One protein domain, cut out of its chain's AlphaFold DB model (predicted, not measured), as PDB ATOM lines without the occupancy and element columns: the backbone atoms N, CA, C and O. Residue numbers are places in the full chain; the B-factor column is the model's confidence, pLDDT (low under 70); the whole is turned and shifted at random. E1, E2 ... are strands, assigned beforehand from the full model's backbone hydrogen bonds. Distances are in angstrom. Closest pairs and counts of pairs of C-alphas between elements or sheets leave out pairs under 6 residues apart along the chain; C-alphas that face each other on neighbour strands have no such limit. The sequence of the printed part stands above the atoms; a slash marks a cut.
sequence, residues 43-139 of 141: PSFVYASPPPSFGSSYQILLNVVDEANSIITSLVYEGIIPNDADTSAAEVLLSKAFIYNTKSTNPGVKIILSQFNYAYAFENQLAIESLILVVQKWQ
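This is residues 43 to 139 of the 141 residues of an uncharacterized protein of bioreactor metagenome (UniProt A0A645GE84). Five long strands run along a rod and are loosely rolled about its long axis: E2, E1 and E4 form a strongly twisted sheet, E3 runs beside E2, and E5 lies past E3 without closing the ring against E4. The sheet has the order E2, E1, E4 and is antiparallel. The printed part has 97 residues, with no named helix and five named strands, E1 to E5 in chain order; the class is all strand, though under half of the residues are in named elements. The whole is loose, with a radius of gyration of the C-alphas of 16.1 A and spans of 50 by 23 by 19 A.

Residues 43 to 44 pair antiparallel with residues 127 to 128 of E5, residues 127 to 138. E1, residues 57 to 65, and E2, residues 71 to 80, form a hairpin at 163 degrees; N 62 and O 75 are within hydrogen-bond range at 2.8 A. E3, residues 92 to 100, pairs with no named strand; its closest C-alphas to E2 are those of Leu 94 and Leu 75, 6.4 A apart. E4, residues 108 to 115, is antiparallel to E1 at 157 degrees, with N 63 and O 112 2.8 A apart. E3 and E5 are near each other; E4 and E5 are apart.

E1 begins at C-alpha 57 (-18.356, 87.410, -39.770) and is 25.7 A long. E2 measures 26.3 A, E3 24.3 A and E4 21.9 A. E5 measures 32.7 A and ends at C-alpha 138 (-51.254, 99.240, -45.943).

The C-alphas of Pro 50 and Gln 139 are farthest apart, at 52.0 A. The printed part has no cut. The links E2 to E3 and E4 to E5 are long. The mean pLDDT of the printed part is 76.6; residues 44 to 52, 84 to 90, 118 to 134 and 138 to 139 are under 70.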
ATOM      1  N   PRO A  43     -28.952  89.404 -30.194       71.12
ATOM      2  CA  PRO A  43     -28.230  88.148 -30.223       71.12
ATOM      3  C   PRO A  43     -27.147  88.160 -29.142       71.12
ATOM      4  O   PRO A  43     -26.312  89.064 -29.097       71.12
ATOM      5  N   SER A  44     -27.133  87.129 -28.304       69.56
ATOM      6  CA  SER A  44     -26.046  86.877 -27.359       69.56
ATOM      7  C   SER A  44     -25.255  85.647 -27.801       69.56
ATOM      8  O   SER A  44     -25.827  84.613 -28.169       69.56
ATOM      9  N   PHE A  45     -23.926  85.775 -27.802       66.94
ATOM     10  CA  PHE A  45     -23.014  84.698 -28.163       66.94
ATOM     11  C   PHE A  45     -22.356  84.155 -26.910       66.94
ATOM     12  O   PHE A  45     -21.293  84.609 -26.506       66.94
ATOM     13  N   VAL A  46     -22.938  83.107 -26.341       64.69
ATOM     14  CA  VAL A  46     -22.186  82.272 -25.406       64.69
ATOM     15  C   VAL A  46     -21.155  81.518 -26.250       64.69
ATOM     16  O   VAL A  46     -21.550  80.804 -27.167       64.69
ATOM     17  N   TYR A  47     -19.849  81.697 -26.037       64.31
ATOM     18  CA  TYR A  47     -18.833  81.062 -26.892       64.31
ATOM     19  C   TYR A  47     -18.543  79.610 -26.505       64.31
ATOM     20  O   TYR A  47     -18.466  79.257 -25.330       64.31
ATOM     21  N   ALA A  48     -18.315  78.767 -27.517       63.16
ATOM     22  CA  ALA A  48     -17.699  77.457 -27.323       63.16
ATOM     23  C   ALA A  48     -16.255  77.602 -26.796       63.16
ATOM     24  O   ALA A  48     -15.638  78.651 -26.945       63.16
ATOM     25  N   SER A  49     -15.700  76.545 -26.197       62.00
ATOM     26  CA  SER A  49     -14.278  76.491 -25.833       62.00
ATOM     27  C   SER A  49     -13.530  75.556 -26.794       62.00
ATOM     28  O   SER A  49     -13.875  74.372 -26.840       62.00
ATOM     29  N   PRO A  50     -12.491  76.018 -27.516       69.44
ATOM     30  CA  PRO A  50     -11.969  77.388 -27.537       69.44
ATOM     31  C   PRO A  50     -12.910  78.362 -28.277       69.44
ATOM     32  O   PRO A  50     -13.637  77.926 -29.174       69.44
ATOM     33  N   PRO A  51     -12.898  79.663 -27.922       67.88
ATOM     34  CA  PRO A  51     -13.776  80.647 -28.543       67.88
ATOM     35  C   PRO A  51     -13.478  80.791 -30.041       67.88
ATOM     36  O   PRO A  51     -12.325  80.630 -30.459       67.88
ATOM     37  N   PRO A  52     -14.501  81.092 -30.864       69.75
ATOM     38  CA  PRO A  52     -14.288  81.412 -32.267       69.75
ATOM     39  C   PRO A  52     -13.380  82.639 -32.406       69.75
ATOM     40  O   PRO A  52     -13.317  83.496 -31.525       69.75
ATOM     41  N   SER A  53     -12.684  82.738 -33.540       76.75
ATOM     42  CA  SER A  53     -11.813  83.879 -33.818       76.75
ATOM     43  C   SER A  53     -12.622  85.177 -33.830       76.75
ATOM     44  O   SER A  53     -13.473  85.376 -34.705       76.75
ATOM     45  N   PHE A  54     -12.317  86.073 -32.891       77.50
ATOM     46  CA  PHE A  54     -12.754  87.469 -32.908       77.50
ATOM     47  C   PHE A  54     -12.579  88.084 -34.310       77.50
ATOM     48  O   PHE A  54     -11.608  87.793 -35.014       77.50
ATOM     49  N   GLY A  55     -13.524  88.931 -34.723       75.56
ATOM     50  CA  GLY A  55     -13.480  89.602 -36.024       75.56
ATOM     51  C   GLY A  55     -14.042  88.774 -37.186       75.56
ATOM     52  O   GLY A  55     -14.214  89.309 -38.281       75.56
ATOM     53  N   SER A  56     -14.374  87.496 -36.971       79.31
ATOM     54  CA  SER A  56     -15.040  86.675 -37.991       79.31
ATOM     55  C   SER A  56     -16.476  87.145 -38.221       79.31
ATOM     56  O   SER A  56     -17.164  87.529 -37.278       79.31
ATOM     57  N   SER A  57     -16.964  87.083 -39.458       83.62
ATOM     58  CA  SER A  57     -18.356  87.410 -39.770       83.62
ATOM     59  C   SER A  57     -19.310  86.275 -39.388       83.62
ATOM     60  O   SER A  57     -18.999  85.101 -39.600       83.62
ATOM     61  N   TYR A  58     -20.510  86.617 -38.931       78.56
ATOM     62  CA  TYR A  58     -21.638  85.696 -38.814       78.56
ATOM     63  C   TYR A  58     -22.858  86.254 -39.542       78.56
ATOM     64  O   TYR A  58     -22.986  87.460 -39.743       78.56
ATOM     65  N   GLN A  59     -23.772  85.362 -39.915       86.00
ATOM     66  CA  GLN A  59     -25.013  85.726 -40.582       86.00
ATOM     67  C   GLN A  59     -26.204  85.121 -39.838       86.00
ATOM     68  O   GLN A  59     -26.146  83.970 -39.398       86.00
ATOM     69  N   ILE A  60     -27.276  85.902 -39.719       81.94
ATOM     70  CA  ILE A  60     -28.599  85.453 -39.282       81.94
ATOM     71  C   ILE A  60     -29.550  85.674 -40.459       81.94
ATOM     72  O   ILE A  60     -29.749  86.808 -40.892       81.94
ATOM     73  N   LEU A  61     -30.136  84.595 -40.976       85.31
ATOM     74  CA  LEU A  61     -31.157  84.642 -42.027       85.31
ATOM     75  C   LEU A  61     -32.506  84.222 -41.451       85.31
ATOM     76  O   LEU A  61     -32.681  83.072 -41.041       85.31
ATOM     77  N   LEU A  62     -33.472  85.132 -41.490       85.94
ATOM     78  CA  LEU A  62     -34.869  84.880 -41.162       85.94
ATOM     79  C   LEU A  62     -35.691  84.877 -42.453       85.94
ATOM     80  O   LEU A  62     -35.693  85.855 -43.198       85.94
ATOM     81  N   ASN A  63     -36.417  83.796 -42.708       85.31
ATOM     82  CA  ASN A  63     -37.352  83.708 -43.823       85.31
ATOM     83  C   ASN A  63     -38.774  83.931 -43.325       85.31
ATOM     84  O   ASN A  63     -39.226  83.247 -42.409       85.31
ATOM     85  N   VAL A  64     -39.480  84.861 -43.959       88.19
ATOM     86  CA  VAL A  64     -40.930  84.989 -43.839       88.19
ATOM     87  C   VAL A  64     -41.536  84.060 -44.874       88.19
ATOM     88  O   VAL A  64     -41.323  84.244 -46.075       88.19
ATOM     89  N   VAL A  65     -42.265  83.054 -44.412       87.69
ATOM     90  CA  VAL A  65     -42.891  82.053 -45.273       87.69
ATOM     91  C   VAL A  65     -44.405  82.091 -45.152       87.69
ATOM     92  O   VAL A  65     -44.945  82.456 -44.105       87.69
ATOM     93  N   ASP A  66     -45.074  81.700 -46.228       89.50
ATOM     94  CA  ASP A  66     -46.523  81.548 -46.277       89.50
ATOM     95  C   ASP A  66     -46.997  80.237 -45.606       89.50
ATOM     96  O   ASP A  66     -46.230  79.461 -45.015       89.50
ATOM     97  N   GLU A  67     -48.294  79.976 -45.706       85.56
ATOM     98  CA  GLU A  67     -48.965  78.788 -45.184       85.56
ATOM     99  C   GLU A  67     -48.440  77.492 -45.824       85.56
ATOM    100  O   GLU A  67     -48.413  76.447 -45.168       85.56
ATOM    101  N   ALA A  68     -47.972  77.563 -47.072       88.38
ATOM    102  CA  ALA A  68     -47.368  76.462 -47.817       88.38
ATOM    103  C   ALA A  68     -45.849  76.320 -47.574       88.38
ATOM    104  O   ALA A  68     -45.223  75.428 -48.144       88.38
ATOM    105  N   ASN A  69     -45.262  77.138 -46.690       83.25
ATOM    106  CA  ASN A  69     -43.817  77.276 -46.458       83.25
ATOM    107  C   ASN A  69     -43.026  77.837 -47.655       83.25
ATOM    108  O   ASN A  69     -41.804  77.686 -47.709       83.25
ATOM    109  N   SER A  70     -43.686  78.505 -48.598       90.44
ATOM    110  CA  SER A  70     -43.008  79.246 -49.660       90.44
ATOM    111  C   SER A  70     -42.415  80.524 -49.080       90.44
ATOM    112  O   SER A  70     -43.081  81.242 -48.335       90.44
ATOM    113  N   ILE A  71     -41.169  80.834 -49.435       91.06
ATOM    114  CA  ILE A  71     -40.512  82.064 -48.987       91.06
ATOM    115  C   ILE A  71     -41.178  83.262 -49.668       91.06
ATOM    116  O   ILE A  71     -41.146  83.386 -50.891       91.06
ATOM    117  N   ILE A  72     -41.748  84.155 -48.861       92.88
ATOM    118  CA  ILE A  72     -42.299  85.440 -49.303       92.88
ATOM    119  C   ILE A  72     -41.179  86.478 -49.352       92.88
ATOM    120  O   ILE A  72     -41.029  87.217 -50.323       92.88
ATOM    121  N   THR A  73     -40.396  86.550 -48.276       93.44
ATOM    122  CA  THR A  73     -39.257  87.457 -48.160       93.44
ATOM    123  C   THR A  73     -38.250  86.931 -47.147       93.44
ATOM    124  O   THR A  73     -38.552  86.062 -46.331       93.44
ATOM    125  N   SER A  74     -37.053  87.500 -47.184       92.12
ATOM    126  CA  SER A  74     -35.948  87.153 -46.298       92.12
ATOM    127  C   SER A  74     -35.379  88.414 -45.663       92.12
ATOM    128  O   SER A  74     -35.152  89.414 -46.362       92.12
ATOM    129  N   LEU A  75     -35.131  88.349 -44.357       90.44
ATOM    130  CA  LEU A  75     -34.392  89.338 -43.587       90.44
ATOM    131  C   LEU A  75     -33.022  88.750 -43.245       90.44
ATOM    132  O   LEU A  75     -32.932  87.642 -42.716       90.44
ATOM    133  N   VAL A  76     -31.966  89.484 -43.576       91.31
ATOM    134  CA  VAL A  76     -30.581  89.056 -43.374       91.31
ATOM    135  C   VAL A  76     -29.895  90.072 -42.486       91.31
ATOM    136  O   VAL A  76     -29.956  91.268 -42.758       91.31
ATOM    137  N   TYR A  77     -29.224  89.577 -41.456       87.31
ATOM    138  CA  TYR A  77     -28.265  90.335 -40.677       87.31
ATOM    139  C   TYR A  77     -26.871  89.742 -40.865       87.31
ATOM    140  O   TYR A  77     -26.705  88.524 -40.771       87.31
ATOM    141  N   GLU A  78     -25.881  90.602 -41.075       88.38
ATOM    142  CA  GLU A  78     -24.465  90.245 -41.078       88.38
ATOM    143  C   GLU A  78     -23.771  91.016 -39.960       88.38
ATOM    144  O   GLU A  78     -23.828  92.244 -39.909       88.38
ATOM    145  N   GLY A  79     -23.146  90.282 -39.046       81.62
ATOM    146  CA  GLY A  79     -22.443  90.836 -37.897       81.62
ATOM    147  C   GLY A  79     -21.020  90.314 -37.804       81.62
ATOM    148  O   GLY A  79     -20.598  89.447 -38.571       81.62
ATOM    149  N   ILE A  80     -20.277  90.839 -36.836       81.25
ATOM    150  CA  ILE A  80     -18.902  90.435 -36.544       81.25
ATOM    151  C   ILE A  80     -18.857  89.858 -35.135       81.25
ATOM    152  O   ILE A  80     -19.445  90.432 -34.222       81.25
ATOM    153  N   ILE A  81     -18.152  88.737 -34.968       75.75
ATOM    154  CA  ILE A  81     -17.935  88.111 -33.668       75.75
ATOM    155  C   ILE A  81     -17.130  89.084 -32.789       75.75
ATOM    156  O   ILE A  81     -15.994  89.436 -33.139       75.75
ATOM    157  N   PRO A  82     -17.713  89.529 -31.671       73.44
ATOM    158  CA  PRO A  82     -17.093  90.478 -30.762       73.44
ATOM    159  C   PRO A  82     -15.951  89.829 -29.970       73.44
ATOM    160  O   PRO A  82     -15.752  88.621 -29.996       73.44
ATOM    161  N   ASN A  83     -15.138  90.653 -29.311       71.94
ATOM    162  CA  ASN A  83     -13.984  90.170 -28.542       71.94
ATOM    163  C   ASN A  83     -14.370  89.646 -27.144       71.94
ATOM    164  O   ASN A  83     -13.542  89.066 -26.450       71.94
ATOM    165  N   ASP A  84     -15.610  89.875 -26.717       67.69
ATOM    166  CA  ASP A  84     -16.118  89.500 -25.403       67.69
ATOM    167  C   ASP A  84     -17.539  88.937 -25.562       67.69
ATOM    168  O   ASP A  84     -18.386  89.555 -26.209       67.69
ATOM    169  N   ALA A  85     -17.744  87.733 -25.020       58.94
ATOM    170  CA  ALA A  85     -18.955  86.921 -25.159       58.94
ATOM    171  C   ALA A  85     -20.161  87.568 -24.469       58.94
ATOM    172  O   ALA A  85     -21.293  87.452 -24.939       58.94
ATOM    173  N   ASP A  86     -19.890  88.261 -23.359       54.81
ATOM    174  CA  ASP A  86     -20.909  88.710 -22.413       54.81
ATOM    175  C   ASP A  86     -21.311  90.183 -22.616       54.81
ATOM    176  O   ASP A  86     -22.334  90.619 -22.092       54.81
ATOM    177  N   THR A  87     -20.545  90.975 -23.378       51.53
ATOM    178  CA  THR A  87     -20.744  92.441 -23.478       51.53
ATOM    179  C   THR A  87     -21.222  92.942 -24.838       51.53
ATOM    180  O   THR A  87     -21.371  94.147 -25.045       51.53
ATOM    181  N   SER A  88     -21.516  92.052 -25.778       52.12
ATOM    182  CA  SER A  88     -21.758  92.430 -27.170       52.12
ATOM    183  C   SER A  88     -23.200  92.288 -27.650       52.12
ATOM    184  O   SER A  88     -23.436  92.129 -28.850       52.12
ATOM    185  N   ALA A  89     -24.159  92.296 -26.731       60.75
ATOM    186  CA  ALA A  89     -25.576  92.336 -27.050       60.75
ATOM    187  C   ALA A  89     -25.913  93.704 -27.673       60.75
ATOM    188  O   ALA A  89     -26.342  94.635 -26.996       60.75
ATOM    189  N   ALA A  90     -25.651  93.854 -28.970       68.31
ATOM    190  CA  ALA A  90     -26.137  94.987 -29.738       68.31
ATOM    191  C   ALA A  90     -27.532  94.649 -30.256       68.31
ATOM    192  O   ALA A  90     -27.728  93.622 -30.908       68.31
ATOM    193  N   GLU A  91     -28.497  95.518 -29.968       76.56
ATOM    194  CA  GLU A  91     -29.802  95.446 -30.610       76.56
ATOM    195  C   GLU A  91     -29.632  95.629 -32.122       76.56
ATOM    196  O   GLU A  91     -28.996  96.570 -32.601       76.56
ATOM    197  N   VAL A  92     -30.209  94.706 -32.875       82.25
ATOM    198  CA  VAL A  92     -30.221  94.693 -34.329       82.25
ATOM    199  C   VAL A  92     -31.660  94.869 -34.779       82.25
ATOM    200  O   VAL A  92     -32.535  94.093 -34.408       82.25
ATOM    201  N   LEU A  93     -31.899  95.857 -35.635       86.06
ATOM    202  CA  LEU A  93     -33.198  96.059 -36.263       86.06
ATOM    203  C   LEU A  93     -33.164  95.560 -37.709       86.06
ATOM    204  O   LEU A  93     -32.431  96.084 -38.547       86.06
ATOM    205  N   LEU A  94     -33.989  94.563 -38.008       87.94
ATOM    206  CA  LEU A  94     -34.243  94.072 -39.354       87.94
ATOM    207  C   LEU A  94     -35.606  94.555 -39.829       87.94
ATOM    208  O   LEU A  94     -36.613  94.296 -39.186       87.94
ATOM    209  N   SER A  95     -35.642  95.217 -40.980       89.00
ATOM    210  CA  SER A  95     -36.859  95.822 -41.517       89.00
ATOM    211  C   SER A  95     -37.072  95.419 -42.970       89.00
ATOM    212  O   SER A  95     -36.124  95.423 -43.765       89.00
ATOM    213  N   LYS A  96     -38.302  95.053 -43.345       91.44
ATOM    214  CA  LYS A  96     -38.641  94.741 -44.738       91.44
ATOM    215  C   LYS A  96     -40.111  94.973 -45.061       91.44
ATOM    216  O   LYS A  96     -40.993  94.547 -44.330       91.44
ATOM    217  N   ALA A  97     -40.380  95.536 -46.234       89.75
ATOM    218  CA  ALA A  97     -41.706  95.495 -46.842       89.75
ATOM    219  C   ALA A  97     -41.831  94.294 -47.794       89.75
ATOM    220  O   ALA A  97     -40.868  93.925 -48.474       89.75
ATOM    221  N   PHE A  98     -43.016  93.690 -47.863       90.00
ATOM    222  CA  PHE A  98     -43.322  92.606 -48.793       90.00
ATOM    223  C   PHE A  98     -44.791  92.607 -49.225       90.00
ATOM    224  O   PHE A  98     -45.684  93.077 -48.519       90.00
ATOM    225  N   ILE A  99     -45.037  92.058 -50.414       89.44
ATOM    226  CA  ILE A  99     -46.385  91.792 -50.912       89.44
ATOM    227  C   ILE A  99     -46.746  90.369 -50.506       89.44
ATOM    228  O   ILE A  99     -46.038  89.425 -50.850       89.44
ATOM    229  N   TYR A 100     -47.862  90.217 -49.807       88.94
ATOM    230  CA  TYR A 100     -48.406  88.923 -49.438       88.94
ATOM    231  C   TYR A 100     -49.701  88.686 -50.198       88.94
ATOM    232  O   TYR A 100     -50.667  89.440 -50.062       88.94
ATOM    233  N   ASN A 101     -49.711  87.649 -51.027       87.06
ATOM    234  CA  ASN A 101     -50.877  87.262 -51.801       87.06
ATOM    235  C   ASN A 101     -51.249  85.823 -51.456       87.06
ATOM    236  O   ASN A 101     -50.527  84.898 -51.816       87.06
ATOM    237  N   THR A 102     -52.378  85.647 -50.783       86.12
ATOM    238  CA  THR A 102     -52.878  84.341 -50.357       86.12
ATOM    239  C   THR A 102     -54.281  84.089 -50.904       86.12
ATOM    240  O   THR A 102     -55.070  85.008 -51.133       86.12
ATOM    241  N   LYS A 103     -54.589  82.811 -51.132       84.81
ATOM    242  CA  LYS A 103     -55.951  82.318 -51.388       84.81
ATOM    243  C   LYS A 103     -56.502  81.529 -50.194       84.81
ATOM    244  O   LYS A 103     -57.582  80.957 -50.300       84.81
ATOM    245  N   SER A 104     -55.742  81.455 -49.099       85.94
ATOM    246  CA  SER A 104     -56.129  80.747 -47.885       85.94
ATOM    247  C   SER A 104     -57.324  81.423 -47.223       85.94
ATOM    248  O   SER A 104     -57.429  82.649 -47.197       85.94
ATOM    249  N   THR A 105     -58.208  80.614 -46.644       83.12
ATOM    250  CA  THR A 105     -59.284  81.097 -45.773       83.12
ATOM    251  C   THR A 105     -58.778  81.478 -44.384       83.12
ATOM    252  O   THR A 105     -59.455  82.231 -43.694       83.12
ATOM    253  N   ASN A 106     -57.582  81.006 -44.005       83.06
ATOM    254  CA  ASN A 106     -56.874  81.364 -42.776       83.06
ATOM    255  C   ASN A 106     -55.473  81.877 -43.146       83.06
ATOM    256  O   ASN A 106     -54.520  81.092 -43.147       83.06
ATOM    257  N   PRO A 107     -55.345  83.150 -43.553       84.44
ATOM    258  CA  PRO A 107     -54.070  83.711 -43.961       84.44
ATOM    259  C   PRO A 107     -53.098  83.793 -42.792       84.44
ATOM    260  O   PRO A 107     -53.472  84.185 -41.686       84.44
ATOM    261  N   GLY A 108     -51.831  83.496 -43.044       84.31
ATOM    262  CA  GLY A 108     -50.815  83.614 -42.014       84.31
ATOM    263  C   GLY A 108     -49.400  83.467 -42.539       84.31
ATOM    264  O   GLY A 108     -49.153  82.835 -43.564       84.31
ATOM    265  N   VAL A 109     -48.464  84.060 -41.805       85.75
ATOM    266  CA  VAL A 109     -47.033  83.966 -42.100       85.75
ATOM    267  C   VAL A 109     -46.268  83.419 -40.909       85.75
ATOM    268  O   VAL A 109     -46.635  83.642 -39.756       85.75
ATOM    269  N   LYS A 110     -45.175  82.716 -41.191       83.50
ATOM    270  CA  LYS A 110     -44.223  82.236 -40.185       83.50
ATOM    271  C   LYS A 110     -42.868  82.871 -40.433       83.50
ATOM    272  O   LYS A 110     -42.478  83.060 -41.581       83.50
ATOM    273  N   ILE A 111     -42.138  83.154 -39.361       81.44
ATOM    274  CA  ILE A 111     -40.754  83.626 -39.429       81.44
ATOM    275  C   ILE A 111     -39.857  82.474 -38.991       81.44
ATOM    276  O   ILE A 111     -40.004  81.959 -37.884       81.44
ATOM    277  N   ILE A 112     -38.949  82.050 -39.866       80.62
ATOM    278  CA  ILE A 112     -38.113  80.865 -39.666       80.62
ATOM    279  C   ILE A 112     -36.640  81.255 -39.734       80.62
ATOM    280  O   ILE A 112     -36.168  81.751 -40.760       80.62
ATOM    281  N   LEU A 113     -35.886  80.950 -38.675       77.56
ATOM    282  CA  LEU A 113     -34.425  81.002 -38.704       77.56
ATOM    283  C   LEU A 113     -33.894  79.923 -39.651       77.56
ATOM    284  O   LEU A 113     -33.998  78.731 -39.371       77.56
ATOM    285  N   SER A 114     -33.350  80.356 -40.784       74.94
ATOM    286  CA  SER A 114     -32.947  79.477 -41.886       74.94
ATOM    287  C   SER A 114     -31.435  79.349 -42.032       74.94
ATOM    288  O   SER A 114     -30.963  78.364 -42.591       74.94
ATOM    289  N   GLN A 115     -30.664  80.308 -41.512       75.56
ATOM    290  CA  GLN A 115     -29.207  80.219 -41.494       75.56
ATOM    291  C   GLN A 115     -28.643  80.888 -40.246       75.56
ATOM    292  O   GLN A 115     -28.940  82.049 -39.964       75.56
ATOM    293  N   PHE A 116     -27.823  80.128 -39.525       75.69
ATOM    294  CA  PHE A 116     -26.929  80.584 -38.471       75.69
ATOM    295  C   PHE A 116     -25.832  79.529 -38.297       75.69
ATOM    296  O   PHE A 116     -26.123  78.330 -38.301       75.69
ATOM    297  N   ASN A 117     -24.572  79.948 -38.167       73.19
ATOM    298  CA  ASN A 117     -23.485  79.005 -37.927       73.19
ATOM    299  C   ASN A 117     -23.361  78.701 -36.430       73.19
ATOM    300  O   ASN A 117     -22.662  79.395 -35.693       73.19
ATOM    301  N   TYR A 118     -24.021  77.628 -35.998       68.50
ATOM    302  CA  TYR A 118     -24.012  77.191 -34.603       68.50
ATOM    303  C   TYR A 118     -22.638  76.763 -34.081       68.50
ATOM    304  O   TYR A 118     -22.446  76.760 -32.871       68.50
ATOM    305  N   ALA A 119     -21.666  76.472 -34.954       69.50
ATOM    306  CA  ALA A 119     -20.310  76.125 -34.527       69.50
ATOM    307  C   ALA A 119     -19.601  77.274 -33.787       69.50
ATOM    308  O   ALA A 119     -18.614  77.045 -33.092       69.50
ATOM    309  N   TYR A 120     -20.090  78.509 -33.934       65.88
ATOM    310  CA  TYR A 120     -19.569  79.678 -33.226       65.88
ATOM    311  C   TYR A 120     -20.240  79.916 -31.868       65.88
ATOM    312  O   TYR A 120     -19.859  80.848 -31.163       65.88
ATOM    313  N   ALA A 121     -21.208  79.082 -31.483       66.00
ATOM    314  CA  ALA A 121     -21.968  79.232 -30.254       66.00
ATOM    315  C   ALA A 121     -21.823  78.013 -29.324       66.00
ATOM    316  O   ALA A 121     -21.724  76.864 -29.761       66.00
ATOM    317  N   PHE A 122     -21.813  78.264 -28.019       60.44
ATOM    318  CA  PHE A 122     -21.747  77.267 -26.957       60.44
ATOM    319  C   PHE A 122     -22.949  76.333 -27.058       60.44
ATOM    320  O   PHE A 122     -24.075  76.765 -27.304       60.44
ATOM    321  N   GLU A 123     -22.697  75.032 -26.911       65.38
ATOM    322  CA  GLU A 123     -23.715  73.982 -27.048       65.38
ATOM    323  C   GLU A 123     -24.516  74.018 -28.366       65.38
ATOM    324  O   GLU A 123     -25.586  73.415 -28.444       65.38
ATOM    325  N   ASN A 124     -24.008  74.673 -29.421       62.34
ATOM    326  CA  ASN A 124     -24.727  74.883 -30.681       62.34
ATOM    327  C   ASN A 124     -26.070  75.617 -30.492       62.34
ATOM    328  O   ASN A 124     -27.065  75.270 -31.130       62.34
ATOM    329  N   GLN A 125     -26.122  76.619 -29.607       60.25
ATOM    330  CA  GLN A 125     -27.337  77.388 -29.324       60.25
ATOM    331  C   GLN A 125     -27.150  78.872 -29.645       60.25
ATOM    332  O   GLN A 125     -26.194  79.492 -29.202       60.25
ATOM    333  N   LEU A 126     -28.094  79.463 -30.381       68.50
ATOM    334  CA  LEU A 126     -28.211  80.916 -30.515       68.50
ATOM    335  C   LEU A 126     -29.168  81.432 -29.435       68.50
ATOM    336  O   LEU A 126     -30.332  81.024 -29.410       68.50
ATOM    337  N   ALA A 127     -28.698  82.336 -28.575       68.00
ATOM    338  CA  ALA A 127     -29.554  83.048 -27.633       68.00
ATOM    339  C   ALA A 127     -30.108  84.318 -28.298       68.00
ATOM    340  O   ALA A 127     -29.350  85.196 -28.708       68.00
ATOM    341  N   ILE A 128     -31.435  84.393 -28.419       68.06
ATOM    342  CA  ILE A 128     -32.168  85.594 -28.840       68.06
ATOM    343  C   ILE A 128     -32.954  86.064 -27.619       68.06
ATOM    344  O   ILE A 128     -33.878  85.372 -27.188       68.06
ATOM    345  N   GLU A 129     -32.570  87.204 -27.049       65.94
ATOM    346  CA  GLU A 129     -33.195  87.725 -25.822       65.94
ATOM    347  C   GLU A 129     -34.549  88.383 -26.107       65.94
ATOM    348  O   GLU A 129     -35.527  88.178 -25.389       65.94
ATOM    349  N   SER A 130     -34.638  89.123 -27.209       65.06
ATOM    350  CA  SER A 130     -35.878  89.731 -27.679       65.06
ATOM    351  C   SER A 130     -36.064  89.485 -29.166       65.06
ATOM    352  O   SER A 130     -35.111  89.525 -29.938       65.06
ATOM    353  N   LEU A 131     -37.312  89.244 -29.561       67.31
ATOM    354  CA  LEU A 131     -37.757  89.315 -30.945       67.31
ATOM    355  C   LEU A 131     -39.049  90.122 -30.943       67.31
ATOM    356  O   LEU A 131     -40.093  89.607 -30.549       67.31
ATOM    357  N   ILE A 132     -38.984  91.391 -31.333       67.56
ATOM    358  CA  ILE A 132     -40.178  92.242 -31.403       67.56
ATOM    359  C   ILE A 132     -40.599  92.332 -32.854       67.56
ATOM    360  O   ILE A 132     -39.846  92.850 -33.667       67.56
ATOM    361  N   LEU A 133     -41.798  91.834 -33.147       68.12
ATOM    362  CA  LEU A 133     -42.408  91.888 -34.464       68.12
ATOM    363  C   LEU A 133     -43.449  93.006 -34.510       68.12
ATOM    364  O   LEU A 133     -44.491  92.896 -33.862       68.12
ATOM    365  N   VAL A 134     -43.202  94.034 -35.315       69.19
ATOM    366  CA  VAL A 134     -44.212  95.048 -35.640       69.19
ATOM    367  C   VAL A 134     -44.650  94.848 -37.079       69.19
ATOM    368  O   VAL A 134     -43.816  94.779 -37.984       69.19
ATOM    369  N   VAL A 135     -45.964  94.739 -37.282       71.62
ATOM    370  CA  VAL A 135     -46.549  94.607 -38.613       71.62
ATOM    371  C   VAL A 135     -47.467  95.775 -38.908       71.62
ATOM    372  O   VAL A 135     -48.442  96.011 -38.199       71.62
ATOM    373  N   GLN A 136     -47.168  96.479 -39.997       72.81
ATOM    374  CA  GLN A 136     -48.023  97.534 -40.516       72.81
ATOM    375  C   GLN A 136     -48.679  97.080 -41.817       72.81
ATOM    376  O   GLN A 136     -48.009  96.775 -42.808       72.81
ATOM    377  N   LYS A 137     -50.013  97.076 -41.824       73.88
ATOM    378  CA  LYS A 137     -50.816  96.865 -43.027       73.88
ATOM    379  C   LYS A 137     -51.016  98.184 -43.761       73.88
ATOM    380  O   LYS A 137     -51.463  99.168 -43.177       73.88
ATOM    381  N   TRP A 138     -50.810  98.161 -45.070       69.25
ATOM    382  CA  TRP A 138     -51.254  99.240 -45.943       69.25
ATOM    383  C   TRP A 138     -52.677  98.907 -46.399       69.25
ATOM    384  O   TRP A 138     -52.895  97.947 -47.144       69.25
ATOM    385  N   GLN A 139     -53.676  99.629 -45.886       59.34
ATOM    386  CA  GLN A 139     -55.043  99.495 -46.390       59.34
ATOM    387  C   GLN A 139     -55.108 100.028 -47.827       59.34
ATOM    388  O   GLN A 139     -54.448 101.012 -48.162       59.34
TER     389      GLN A 139